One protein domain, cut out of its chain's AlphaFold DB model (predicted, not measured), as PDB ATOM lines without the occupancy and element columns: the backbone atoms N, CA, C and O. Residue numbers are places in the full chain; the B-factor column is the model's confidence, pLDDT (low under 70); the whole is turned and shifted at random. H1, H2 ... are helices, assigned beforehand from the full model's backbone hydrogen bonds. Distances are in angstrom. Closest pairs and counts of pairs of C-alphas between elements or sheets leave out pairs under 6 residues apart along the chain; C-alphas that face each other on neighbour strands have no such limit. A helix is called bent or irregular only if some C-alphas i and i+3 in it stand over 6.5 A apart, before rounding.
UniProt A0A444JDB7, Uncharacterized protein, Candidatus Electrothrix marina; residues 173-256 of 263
ATOM      1  N   GLU A 173     -30.668  45.684 -21.137       86.69
ATOM      2  CA  GLU A 173     -29.718  44.741 -20.554       86.69
ATOM      3  C   GLU A 173     -30.379  43.381 -20.284       86.69
ATOM      4  O   GLU A 173     -29.798  42.326 -20.555       86.69
ATOM      5  N   VAL A 174     -31.625  43.380 -19.798       87.62
ATOM      6  CA  VAL A 174     -32.426  42.154 -19.638       87.62
ATOM      7  C   VAL A 174     -32.726  41.511 -20.993       87.62
ATOM      8  O   VAL A 174     -32.677  40.284 -21.109       87.62
ATOM      9  N   SER A 175     -33.002  42.312 -22.022       89.00
ATOM     10  CA  SER A 175     -33.293  41.823 -23.375       89.00
ATOM     11  C   SER A 175     -32.072  41.156 -24.016       89.00
ATOM     12  O   SER A 175     -32.170  40.031 -24.508       89.00
ATOM     13  N   GLU A 176     -30.903  41.792 -23.933       90.25
ATOM     14  CA  GLU A 176     -29.636  41.239 -24.423       90.25
ATOM     15  C   GLU A 176     -29.267  39.943 -23.698       90.25
ATOM     16  O   GLU A 176     -28.947  38.935 -24.330       90.25
ATOM     17  N   ARG A 177     -29.383  39.923 -22.365       87.62
ATOM     18  CA  ARG A 177     -29.135  38.713 -21.567       87.62
ATOM     19  C   ARG A 177     -30.094  37.585 -21.934       87.62
ATOM     20  O   ARG A 177     -29.659  36.445 -22.081       87.62
ATOM     21  N   SER A 178     -31.374  37.903 -22.121       89.06
ATOM     22  CA  SER A 178     -32.382  36.927 -22.546       89.06
ATOM     23  C   SER A 178     -32.011  36.300 -23.889       89.06
ATOM     24  O   SER A 178     -32.101  35.084 -24.030       89.06
ATOM     25  N   ALA A 179     -31.534  37.098 -24.847       91.75
ATOM     26  CA  ALA A 179     -31.073  36.601 -26.141       91.75
ATOM     27  C   ALA A 179     -29.864  35.656 -26.011       91.75
ATOM     28  O   ALA A 179     -29.853  34.593 -26.630       91.75
ATOM     29  N   VAL A 180     -28.890  35.986 -25.154       89.88
ATOM     30  CA  VAL A 180     -27.735  35.111 -24.876       89.88
ATOM     31  C   VAL A 180     -28.178  33.782 -24.252       89.88
ATOM     32  O   VAL A 180     -27.723  32.714 -24.665       89.88
ATOM     33  N   PHE A 181     -29.094  33.808 -23.279       88.31
ATOM     34  CA  PHE A 181     -29.632  32.582 -22.681       88.31
ATOM     35  C   PHE A 181     -30.401  31.723 -23.690       88.31
ATOM     36  O   PHE A 181     -30.254  30.500 -23.689       88.31
ATOM     37  N   GLU A 182     -31.184  32.348 -24.570       90.75
ATOM     38  CA  GLU A 182     -31.901  31.652 -25.640       90.75
ATOM     39  C   GLU A 182     -30.952  30.994 -26.641       90.75
ATOM     40  O   GLU A 182     -31.133  29.818 -26.947       90.75
ATOM     41  N   ALA A 183     -29.917  31.700 -27.098       91.94
ATOM     42  CA  ALA A 183     -28.919  31.144 -28.010       91.94
ATOM     43  C   ALA A 183     -28.166  29.955 -27.388       91.94
ATOM     44  O   ALA A 183     -27.949  28.929 -28.037       91.94
ATOM     45  N   ASN A 184     -27.806  30.054 -26.106       88.56
ATOM     46  CA  ASN A 184     -27.162  28.963 -25.377       88.56
ATOM     47  C   ASN A 184     -28.065  27.729 -25.252       88.56
ATOM     48  O   ASN A 184     -27.613  26.611 -25.511       88.56
ATOM     49  N   LEU A 185     -29.339  27.923 -24.895       88.38
ATOM     50  CA  LEU A 185     -30.306  26.828 -24.826       88.38
ATOM     51  C   LEU A 185     -30.520  26.190 -26.204       88.38
ATOM     52  O   LEU A 185     -30.436  24.970 -26.322       88.38
ATOM     53  N   ALA A 186     -30.705  27.003 -27.246       93.06
ATOM     54  CA  ALA A 186     -30.921  26.543 -28.615       93.06
ATOM     55  C   ALA A 186     -29.766  25.674 -29.120       93.06
ATOM     56  O   ALA A 186     -29.993  24.599 -29.669       93.06
ATOM     57  N   ARG A 187     -28.516  26.093 -28.885       92.62
ATOM     58  CA  ARG A 187     -27.339  25.296 -29.259       92.62
ATOM     59  C   ARG A 187     -27.262  23.982 -28.497       92.62
ATOM     60  O   ARG A 187     -26.964  22.956 -29.104       92.62
ATOM     61  N   LYS A 188     -27.567  23.984 -27.197       90.50
ATOM     62  CA  LYS A 188     -27.626  22.750 -26.402       90.50
ATOM     63  C   LYS A 188     -28.701  21.797 -26.930       90.50
ATOM     64  O   LYS A 188     -28.429  20.613 -27.101       90.50
ATOM     65  N   GLU A 189     -29.903  22.292 -27.215       92.62
ATOM     66  CA  GLU A 189     -30.995  21.486 -27.772       92.62
ATOM     67  C   GLU A 189     -30.674  20.962 -29.175       92.62
ATOM     68  O   GLU A 189     -30.926  19.792 -29.468       92.62
ATOM     69  N   ALA A 190     -30.056  21.789 -30.020       94.56
ATOM     70  CA  ALA A 190     -29.581  21.394 -31.338       94.56
ATOM     71  C   ALA A 190     -28.518  20.287 -31.249       94.56
ATOM     72  O   ALA A 190     -28.614  19.294 -31.963       94.56
ATOM     73  N   ALA A 191     -27.567  20.396 -30.317       92.31
ATOM     74  CA  ALA A 191     -26.577  19.352 -30.058       92.31
ATOM     75  C   ALA A 191     -27.207  18.020 -29.648       92.31
ATOM     76  O   ALA A 191     -26.875  16.974 -30.204       92.31
ATOM     77  N   LEU A 192     -28.188  18.059 -28.745       91.94
ATOM     78  CA  LEU A 192     -28.937  16.864 -28.353       91.94
ATOM     79  C   LEU A 192     -29.745  16.266 -29.514       91.94
ATOM     80  O   LEU A 192     -29.889  15.048 -29.588       91.94
ATOM     81  N   ALA A 193     -30.278  17.094 -30.415       94.50
ATOM     82  CA  ALA A 193     -30.958  16.624 -31.621       94.50
ATOM     83  C   ALA A 193     -29.976  15.942 -32.590       94.50
ATOM     84  O   ALA A 193     -30.276  14.866 -33.106       94.50
ATOM     85  N   VAL A 194     -28.778  16.503 -32.788       92.62
ATOM     86  CA  VAL A 194     -27.728  15.891 -33.623       92.62
ATOM     87  C   VAL A 194     -27.267  14.552 -33.054       92.62
ATOM     88  O   VAL A 194     -27.139  13.595 -33.816       92.62
ATOM     89  N   ASP A 195     -27.087  14.447 -31.735       89.94
ATOM     90  CA  ASP A 195     -26.740  13.182 -31.071       89.94
ATOM     91  C   ASP A 195     -27.793  12.080 -31.327       89.94
ATOM     92  O   ASP A 195     -27.471  10.893 -31.315       89.94
ATOM     93  N   ARG A 196     -29.047  12.460 -31.614       93.94
ATOM     94  CA  ARG A 196     -30.151  11.553 -31.990       93.94
ATOM     95  C   ARG A 196     -30.290  11.331 -33.502       93.94
ATOM     96  O   ARG A 196     -31.201  10.631 -33.930       93.94
ATOM     97  N   GLY A 197     -29.422  11.929 -34.318       92.88
ATOM     98  CA  GLY A 197     -29.505  11.894 -35.782       92.88
ATOM     99  C   GLY A 197     -30.545  12.849 -36.386       92.88
ATOM    100  O   GLY A 197     -30.841  12.765 -37.577       92.88
ATOM    101  N   GLU A 198     -31.103  13.774 -35.602       94.81
ATOM    102  CA  GLU A 198     -32.156  14.712 -36.010       94.81
ATOM    103  C   GLU A 198     -31.577  16.045 -36.546       94.81
ATOM    104  O   GLU A 198     -31.972  17.125 -36.108       94.81
ATOM    105  N   THR A 199     -30.649  16.016 -37.513       91.56
ATOM    106  CA  THR A 199     -29.932  17.229 -37.982       91.56
ATOM    107  C   THR A 199     -30.863  18.335 -38.494       91.56
ATOM    108  O   THR A 199     -30.717  19.488 -38.110       91.56
ATOM    109  N   LYS A 200     -31.908  17.992 -39.262       93.44
ATOM    110  CA  LYS A 200     -32.891  18.985 -39.748       93.44
ATOM    111  C   LYS A 200     -33.607  19.719 -38.610       93.44
ATOM    112  O   LYS A 200     -33.977  20.885 -38.745       93.44
ATOM    113  N   ARG A 201     -33.839  19.024 -37.490       95.44
ATOM    114  CA  ARG A 201     -34.440  19.622 -36.297       95.44
ATOM    115  C   ARG A 201     -33.451  20.561 -35.619       95.44
ATOM    116  O   ARG A 201     -33.861  21.644 -35.214       95.44
ATOM    117  N   ALA A 202     -32.183  20.163 -35.525       94.94
ATOM    118  CA  ALA A 202     -31.119  21.011 -35.003       94.94
ATOM    119  C   ALA A 202     -31.036  22.339 -35.776       94.94
ATOM    120  O   ALA A 202     -31.078  23.399 -35.156       94.94
ATOM    121  N   ASP A 203     -31.052  22.287 -37.111       95.00
ATOM    122  CA  ASP A 203     -31.049  23.491 -37.953       95.00
ATOM    123  C   ASP A 203     -32.285  24.361 -37.717       95.00
ATOM    124  O   ASP A 203     -32.171  25.566 -37.509       95.00
ATOM    125  N   SER A 204     -33.465  23.739 -37.649       96.50
ATOM    126  CA  SER A 204     -34.725  24.453 -37.410       96.50
ATOM    127  C   SER A 204     -34.737  25.191 -36.063       96.50
ATOM    128  O   SER A 204     -35.250  26.308 -35.981       96.50
ATOM    129  N   ILE A 205     -34.175  24.588 -35.007       96.00
ATOM    130  CA  ILE A 205     -34.050  25.210 -33.677       96.00
ATOM    131  C   ILE A 205     -33.157  26.455 -33.757       96.00
ATOM    132  O   ILE A 205     -33.523  27.520 -33.256       96.00
ATOM    133  N   LEU A 206     -31.999  26.328 -34.409       95.62
ATOM    134  CA  LEU A 206     -31.013  27.402 -34.511       95.62
ATOM    135  C   LEU A 206     -31.515  28.552 -35.388       95.62
ATOM    136  O   LEU A 206     -31.382  29.713 -35.003       95.62
ATOM    137  N   ASP A 207     -32.153  28.258 -36.520       95.94
ATOM    138  CA  ASP A 207     -32.727  29.272 -37.411       95.94
ATOM    139  C   ASP A 207     -33.854  30.063 -36.744       95.94
ATOM    140  O   ASP A 207     -33.903  31.291 -36.858       95.94
ATOM    141  N   LEU A 208     -34.726  29.378 -35.997       96.00
ATOM    142  CA  LEU A 208     -35.800  30.023 -35.246       96.00
ATOM    143  C   LEU A 208     -35.244  31.041 -34.241       96.00
ATOM    144  O   LEU A 208     -35.732  32.172 -34.170       96.00
ATOM    145  N   VAL A 209     -34.227  30.649 -33.472       95.19
ATOM    146  CA  VAL A 209     -33.663  31.505 -32.422       95.19
ATOM    147  C   VAL A 209     -32.807  32.624 -33.005       95.19
ATOM    148  O   VAL A 209     -32.972  33.763 -32.573       95.19
ATOM    149  N   LYS A 210     -31.989  32.366 -34.035       94.56
ATOM    150  CA  LYS A 210     -31.264  33.421 -34.769       94.56
ATOM    151  C   LYS A 210     -32.215  34.512 -35.255       94.56
ATOM    152  O   LYS A 210     -32.017  35.672 -34.913       94.56
ATOM    153  N   LYS A 211     -33.292  34.139 -35.958       94.19
ATOM    154  CA  LYS A 211     -34.290  35.096 -36.464       94.19
ATOM    155  C   LYS A 211     -34.956  35.890 -35.340       94.19
ATOM    156  O   LYS A 211     -35.279  37.061 -35.507       94.19
ATOM    157  N   LYS A 212     -35.178  35.261 -34.184       91.81
ATOM    158  CA  LYS A 212     -35.774  35.925 -33.021       91.81
ATOM    159  C   LYS A 212     -34.842  36.974 -32.407       91.81
ATOM    160  O   LYS A 212     -35.329  38.013 -31.968       91.81
ATOM    161  N   ILE A 213     -33.536  36.707 -32.355       91.94
ATOM    162  CA  ILE A 213     -32.563  37.583 -31.686       91.94
ATOM    163  C   ILE A 213     -31.812  38.523 -32.643       91.94
ATOM    164  O   ILE A 213     -31.112  39.414 -32.166       91.94
ATOM    165  N   GLU A 214     -31.969  38.384 -33.966       84.06
ATOM    166  CA  GLU A 214     -31.237  39.184 -34.968       84.06
ATOM    167  C   GLU A 214     -31.428  40.694 -34.778       84.06
ATOM    168  O   GLU A 214     -30.479  41.463 -34.915       84.06
ATOM    169  N   GLY A 215     -32.634  41.120 -34.379       83.25
ATOM    170  CA  GLY A 215     -32.947  42.532 -34.152       83.25
ATOM    171  C   GLY A 215     -32.140  43.158 -33.010       83.25
ATOM    172  O   GLY A 215     -31.915  44.363 -33.021       83.25
ATOM    173  N   LEU A 216     -31.668  42.344 -32.057       82.81
ATOM    174  CA  LEU A 216     -30.785  42.768 -30.962       82.81
ATOM    175  C   LEU A 216     -29.298  42.631 -31.322       82.81
ATOM    176  O   LEU A 216     -28.457  43.293 -30.718       82.81
ATOM    177  N   ALA A 217     -28.955  41.796 -32.307       73.62
ATOM    178  CA  ALA A 217     -27.570  41.587 -32.727       73.62
ATOM    179  C   ALA A 217     -26.936  42.863 -33.307       73.62
ATOM    180  O   ALA A 217     -25.734  43.067 -33.167       73.62
ATOM    181  N   GLY A 218     -27.741  43.751 -33.902       76.38
ATOM    182  CA  GLY A 218     -27.276  45.048 -34.407       76.38
ATOM    183  C   GLY A 218     -26.882  46.055 -33.319       76.38
ATOM    184  O   GLY A 218     -26.172  47.012 -33.614       76.38
ATOM    185  N   SER A 219     -27.319  45.850 -32.073       81.31
ATOM    186  CA  SER A 219     -27.081  46.770 -30.951       81.31
ATOM    187  C   SER A 219     -26.267  46.165 -29.805       81.31
ATOM    188  O   SER A 219     -25.915  46.889 -28.879       81.31
ATOM    189  N   SER A 220     -25.950  44.865 -29.849       88.25
ATOM    190  CA  SER A 220     -25.204  44.172 -28.793       88.25
ATOM    191  C   SER A 220     -24.152  43.228 -29.369       88.25
ATOM    192  O   SER A 220     -24.476  42.213 -29.990       88.25
ATOM    193  N   SER A 221     -22.879  43.516 -29.089       88.94
ATOM    194  CA  SER A 221     -21.750  42.664 -29.491       88.94
ATOM    195  C   SER A 221     -21.826  41.262 -28.879       88.94
ATOM    196  O   SER A 221     -21.417  40.290 -29.509       88.94
ATOM    197  N   ARG A 222     -22.406  41.131 -27.676       87.62
ATOM    198  CA  ARG A 222     -22.621  39.831 -27.019       87.62
ATOM    199  C   ARG A 222     -23.631  38.990 -27.794       87.62
ATOM    200  O   ARG A 222     -23.377  37.822 -28.059       87.62
ATOM    201  N   VAL A 223     -24.751  39.590 -28.205       89.50
ATOM    202  CA  VAL A 223     -25.761  38.899 -29.023       89.50
ATOM    203  C   VAL A 223     -25.204  38.570 -30.408       89.50
ATOM    204  O   VAL A 223     -25.418  37.465 -30.902       89.50
ATOM    205  N   GLN A 224     -24.432  39.477 -31.012       90.62
ATOM    206  CA  GLN A 224     -23.752  39.229 -32.285       90.62
ATOM    207  C   GLN A 224     -22.803  38.024 -32.209       90.62
ATOM    208  O   GLN A 224     -22.804  37.184 -33.110       90.62
ATOM    209  N   GLN A 225     -22.029  37.905 -31.124       90.81
ATOM    210  CA  GLN A 225     -21.161  36.751 -30.903       90.81
ATOM    211  C   GLN A 225     -21.969  35.452 -30.814       90.81
ATOM    212  O   GLN A 225     -21.597  34.457 -31.428       90.81
ATOM    213  N   GLU A 226     -23.099  35.457 -30.106       91.56
ATOM    214  CA  GLU A 226     -23.957  34.275 -29.986       91.56
ATOM    215  C   GLU A 226     -24.603  33.860 -31.320       91.56
ATOM    216  O   GLU A 226     -24.716  32.666 -31.604       91.56
ATOM    217  N   VAL A 227     -24.968  34.817 -32.179       92.50
ATOM    218  CA  VAL A 227     -25.417  34.529 -33.553       92.50
ATOM    219  C   VAL A 227     -24.291  33.891 -34.371       92.50
ATOM    220  O   VAL A 227     -24.499  32.842 -34.982       92.50
ATOM    221  N   SER A 228     -23.086  34.466 -34.324       92.56
ATOM    222  CA  SER A 228     -21.901  33.934 -35.013       92.56
ATOM    223  C   SER A 228     -21.541  32.514 -34.553       92.56
ATOM    224  O   SER A 228     -21.253  31.634 -35.370       92.56
ATOM    225  N   ASP A 229     -21.624  32.253 -33.247       91.50
ATOM    226  CA  ASP A 229     -21.425  30.930 -32.654       91.50
ATOM    227  C   ASP A 229     -22.447  29.906 -33.191       91.50
ATOM    228  O   ASP A 229     -22.082  28.764 -33.484       91.50
ATOM    229  N   MET A 230     -23.726  30.289 -33.316       93.00
ATOM    230  CA  MET A 230     -24.780  29.425 -33.868       93.00
ATOM    231  C   MET A 230     -24.549  29.111 -35.349       93.00
ATOM    232  O   MET A 230     -24.647  27.950 -35.745       93.00
ATOM    233  N   GLU A 231     -24.193  30.112 -36.155       93.38
ATOM    234  CA  GLU A 231     -23.874  29.917 -37.575       93.38
ATOM    235  C   GLU A 231     -22.644  29.030 -37.773       93.38
ATOM    236  O   GLU A 231     -22.633  28.152 -38.637       93.38
ATOM    237  N   SER A 232     -21.609  29.245 -36.960       91.94
ATOM    238  CA  SER A 232     -20.390  28.436 -36.985       91.94
ATOM    239  C   SER A 232     -20.692  26.981 -36.640       91.94
ATOM    240  O   SER A 232     -20.169  26.070 -37.281       91.94
ATOM    241  N   TYR A 233     -21.572  26.753 -35.662       92.00
ATOM    242  CA  TYR A 233     -22.014  25.413 -35.305       92.00
ATOM    243  C   TYR A 233     -22.810  24.746 -36.435       92.00
ATOM    244  O   TYR A 233     -22.467  23.628 -36.804       92.00
ATOM    245  N   GLN A 234     -23.786  25.429 -37.051       91.56
ATOM    246  CA  GLN A 234     -24.540  24.894 -38.201       91.56
ATOM    247  C   GLN A 234     -23.630  24.523 -39.372       91.56
ATOM    248  O   GLN A 234     -23.683  23.398 -39.861       91.56
ATOM    249  N   LYS A 235     -22.721  25.423 -39.768       90.88
ATOM    250  CA  LYS A 235     -21.732  25.138 -40.822       90.88
ATOM    251  C   LYS A 235     -20.878  23.915 -40.476       90.88
ATOM    252  O   LYS A 235     -20.593  23.096 -41.345       90.88
ATOM    253  N   GLY A 236     -20.497  23.766 -39.206       88.12
ATOM    254  CA  GLY A 236     -19.774  22.592 -38.717       88.12
ATOM    255  C   GLY A 236     -20.576  21.287 -38.794       88.12
ATOM    256  O   GLY A 236     -19.983  20.226 -38.971       88.12
ATOM    257  N   LEU A 237     -21.910  21.338 -38.694       85.25
ATOM    258  CA  LEU A 237     -22.779  20.164 -38.848       85.25
ATOM    259  C   LEU A 237     -22.879  19.684 -40.302       85.25
ATOM    260  O   LEU A 237     -22.993  18.480 -40.534       85.25
ATOM    261  N   GLU A 238     -22.820  20.605 -41.265       85.94
ATOM    262  CA  GLU A 238     -22.883  20.300 -42.702       85.94
ATOM    263  C   GLU A 238     -21.563  19.739 -43.248       85.94
ATOM    264  O   GLU A 238     -21.555  18.962 -44.206       85.94
ATOM    265  N   GLN A 239     -20.436  20.120 -42.645       86.25
ATOM    266  CA  GLN A 239     -19.122  19.719 -43.128       86.25
ATOM    267  C   GLN A 239     -18.750  18.285 -42.708       86.25
ATOM    268  O   GLN A 239     -18.978  17.861 -41.566       86.25
ATOM    269  N   PRO A 240     -18.127  17.505 -43.614       83.31
ATOM    270  CA  PRO A 240     -17.522  16.240 -43.238       83.31
ATOM    271  C   PRO A 240     -16.355  16.518 -42.288       83.31
ATOM    272  O   PRO A 240     -15.395  17.193 -42.646       83.31
ATOM    273  N   MET A 241     -16.441  15.977 -41.075       85.50
ATOM    274  CA  MET A 241     -15.432  16.165 -40.036       85.50
ATOM    275  C   MET A 241     -15.097  14.822 -39.371       85.50
ATOM    276  O   MET A 241     -15.981  13.963 -39.256       85.50
ATOM    277  N   PRO A 242     -13.850  14.615 -38.909       89.81
ATOM    278  CA  PRO A 242     -13.476  13.430 -38.150       89.81
ATOM    279  C   PRO A 242     -14.385  13.221 -36.931       89.81
ATOM    280  O   PRO A 242     -14.745  14.172 -36.237       89.81
ATOM    281  N   ALA A 243     -14.704  11.963 -36.614       86.62
ATOM    282  CA  ALA A 243     -15.608  11.621 -35.510       86.62
ATOM    283  C   ALA A 243     -15.176  12.235 -34.165       86.62
ATOM    284  O   ALA A 243     -16.008  12.733 -33.408       86.62
ATOM    285  N   ARG A 244     -13.863  12.261 -33.898       86.06
ATOM    286  CA  ARG A 244     -13.290  12.872 -32.691       86.06
ATOM    287  C   ARG A 244     -13.532  14.382 -32.626       86.06
ATOM    288  O   ARG A 244     -13.858  14.905 -31.566       86.06
ATOM    289  N   GLU A 245     -13.383  15.078 -33.748       86.69
ATOM    290  CA  GLU A 245     -13.597  16.525 -33.824       86.69
ATOM    291  C   GLU A 245     -15.078  16.872 -33.651       86.69
ATOM    292  O   GLU A 245     -15.423  17.776 -32.889       86.69
ATOM    293  N   ARG A 246     -15.965  16.072 -34.260       86.94
ATOM    294  CA  ARG A 246     -17.412  16.180 -34.049       86.94
ATOM    295  C   ARG A 246     -17.778  16.009 -32.581       86.94
ATOM    296  O   ARG A 246     -18.520  16.825 -32.045       86.94
ATOM    297  N   ALA A 247     -17.240  14.982 -31.924       87.19
ATOM    298  CA  ALA A 247     -17.495  14.725 -30.512       87.19
ATOM    299  C   ALA A 247     -17.031  15.892 -29.623       87.19
ATOM    300  O   ALA A 247     -17.774  16.316 -28.739       87.19
ATOM    301  N   LEU A 248     -15.852  16.468 -29.890       85.94
ATOM    302  CA  LEU A 248     -15.353  17.641 -29.158       85.94
ATOM    303  C   LEU A 248     -16.246  18.866 -29.368       85.94
ATOM    304  O   LEU A 248     -16.578  19.553 -28.403       85.94
ATOM    305  N   MET A 249     -16.674  19.121 -30.608       87.44
ATOM    306  CA  MET A 249     -17.604  20.206 -30.919       87.44
ATOM    307  C   MET A 249     -18.932  20.037 -30.169       87.44
ATOM    308  O   MET A 249     -19.391  20.981 -29.528       87.44
ATOM    309  N   GLN A 250     -19.520  18.835 -30.197       88.88
ATOM    310  CA  GLN A 250     -20.758  18.530 -29.476       88.88
ATOM    311  C   GLN A 250     -20.594  18.724 -27.967       88.88
ATOM    312  O   GLN A 250     -21.430  19.361 -27.323       88.88
ATOM    313  N   LYS A 251     -19.496  18.224 -27.394       86.56
ATOM    314  CA  LYS A 251     -19.199  18.353 -25.964       86.56
ATOM    315  C   LYS A 251     -19.026  19.821 -25.562       86.56
ATOM    316  O   LYS A 251     -19.644  20.264 -24.597       86.56
ATOM    317  N   ARG A 252     -18.310  20.620 -26.361       83.88
ATOM    318  CA  ARG A 252     -18.160  22.067 -26.130       83.88
ATOM    319  C   ARG A 252     -19.493  22.801 -26.150       83.88
ATOM    320  O   ARG A 252     -19.700  23.679 -25.327       83.88
ATOM    321  N   VAL A 253     -20.393  22.455 -27.065       86.69
ATOM    322  CA  VAL A 253     -21.708  23.103 -27.147       86.69
ATOM    323  C   VAL A 253     -22.602  22.716 -25.969       86.69
ATOM    324  O   VAL A 253     -23.209  23.589 -25.350       86.69
ATOM    325  N   LYS A 254     -22.654  21.428 -25.613       84.19
ATOM    326  CA  LYS A 254     -23.490  20.929 -24.507       84.19
ATOM    327  C   LYS A 254     -23.032  21.426 -23.138       84.19
ATOM    328  O   LYS A 254     -23.873  21.644 -22.262       84.19
ATOM    329  N   HIS A 255     -21.724  21.614 -22.974       76.06
ATOM    330  CA  HIS A 255     -21.088  21.991 -21.714       76.06
ATOM    331  C   HIS A 255     -20.419  23.366 -21.770       76.06
ATOM    332  O   HIS A 255     -19.576  23.652 -20.918       76.06
ATOM    333  N   LYS A 256     -20.786  24.233 -22.734       71.38
ATOM    334  CA  LYS A 256     -20.398  25.652 -22.699       71.38
ATOM    335  C   LYS A 256     -20.872  26.160 -21.347       71.38
ATOM    336  O   LYS A 256     -22.075  26.165 -21.078       71.38
TER     337      LYS A 256
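AT A GLANCE: This is residues 173 to 256 of the 263 residues of an uncharacterized protein of Candidatus Electrothrix marina (UniProt A0A444JDB7). Three helices, H1, H2 and H3, stand side by side as a triangular bundle, and the shorter H4 folds back beside H1 near the end of H1, with H3 near it. The four form an up-and-down bundle, each running against the one before it in the chain. The printed part has 84 residues with four named helices in the order H1, H2, H3, H4, and no named strand; the class is all helix. It is compact, with a radius of gyration of the C-alphas of 12.6 A, and elongated in outline, spanning 38 by 20 by 19 A.

IN THESE COORDINATES: H1, residues 173 to 195, begins at C-alpha 173 (-29.718, 44.741, -20.554) and is 33.4 A long. H2, residues 199 to 217, measures 25.0 A; it is irregular, C-alphas 212 and 215 being 7.3 A apart, and has a kink of 37 degrees near residue 211. H3, residues 221 to 238, measures 26.0 A. H4, residues 243 to 254, measures 16.4 A and ends at C-alpha 254 (-23.490, 20.929, -24.507).

HOW THE PARTS SIT: H1 is the hub and touches the other three helices. H1 and H2 form a helical hairpin at a shallow tilt of 11 degrees, opposite ways; their closest C-alphas, of Ala 190 and Ala 202, are 4.0 A apart. H2 and H3 form another at 20 degrees, closest at the C-alphas of Ala 217 and Gln 224, 4.5 A. H3 touches H1 with residues 222 to 230 alone, the same way at a shallow tilt of 12 degrees; the closest C-alphas, of Val 180 and Val 223, are 6.0 A apart. H4 touches H1 with residues 250 to 254 alone, opposite ways at 34.6 degrees, only just a shallow tilt; the closest C-alphas, of Lys 188 and Lys 254, are 4.9 A apart. H3 and H4 are near each other, and H2 and H4 are apart. Every O i to N i+4 pair is within hydrogen-bond range in H1, H3 and H4, and 13 of 15 are in H2.

THE WHOLE: The two C-alphas farthest apart, of Glu 173 and Pro 242, are 39.4 A apart. The printed part has no cut, and its three links are tight. Residues 239 to 244 stand free. The mean pLDDT of the printed part is 89.4, and no printed residue is under 70.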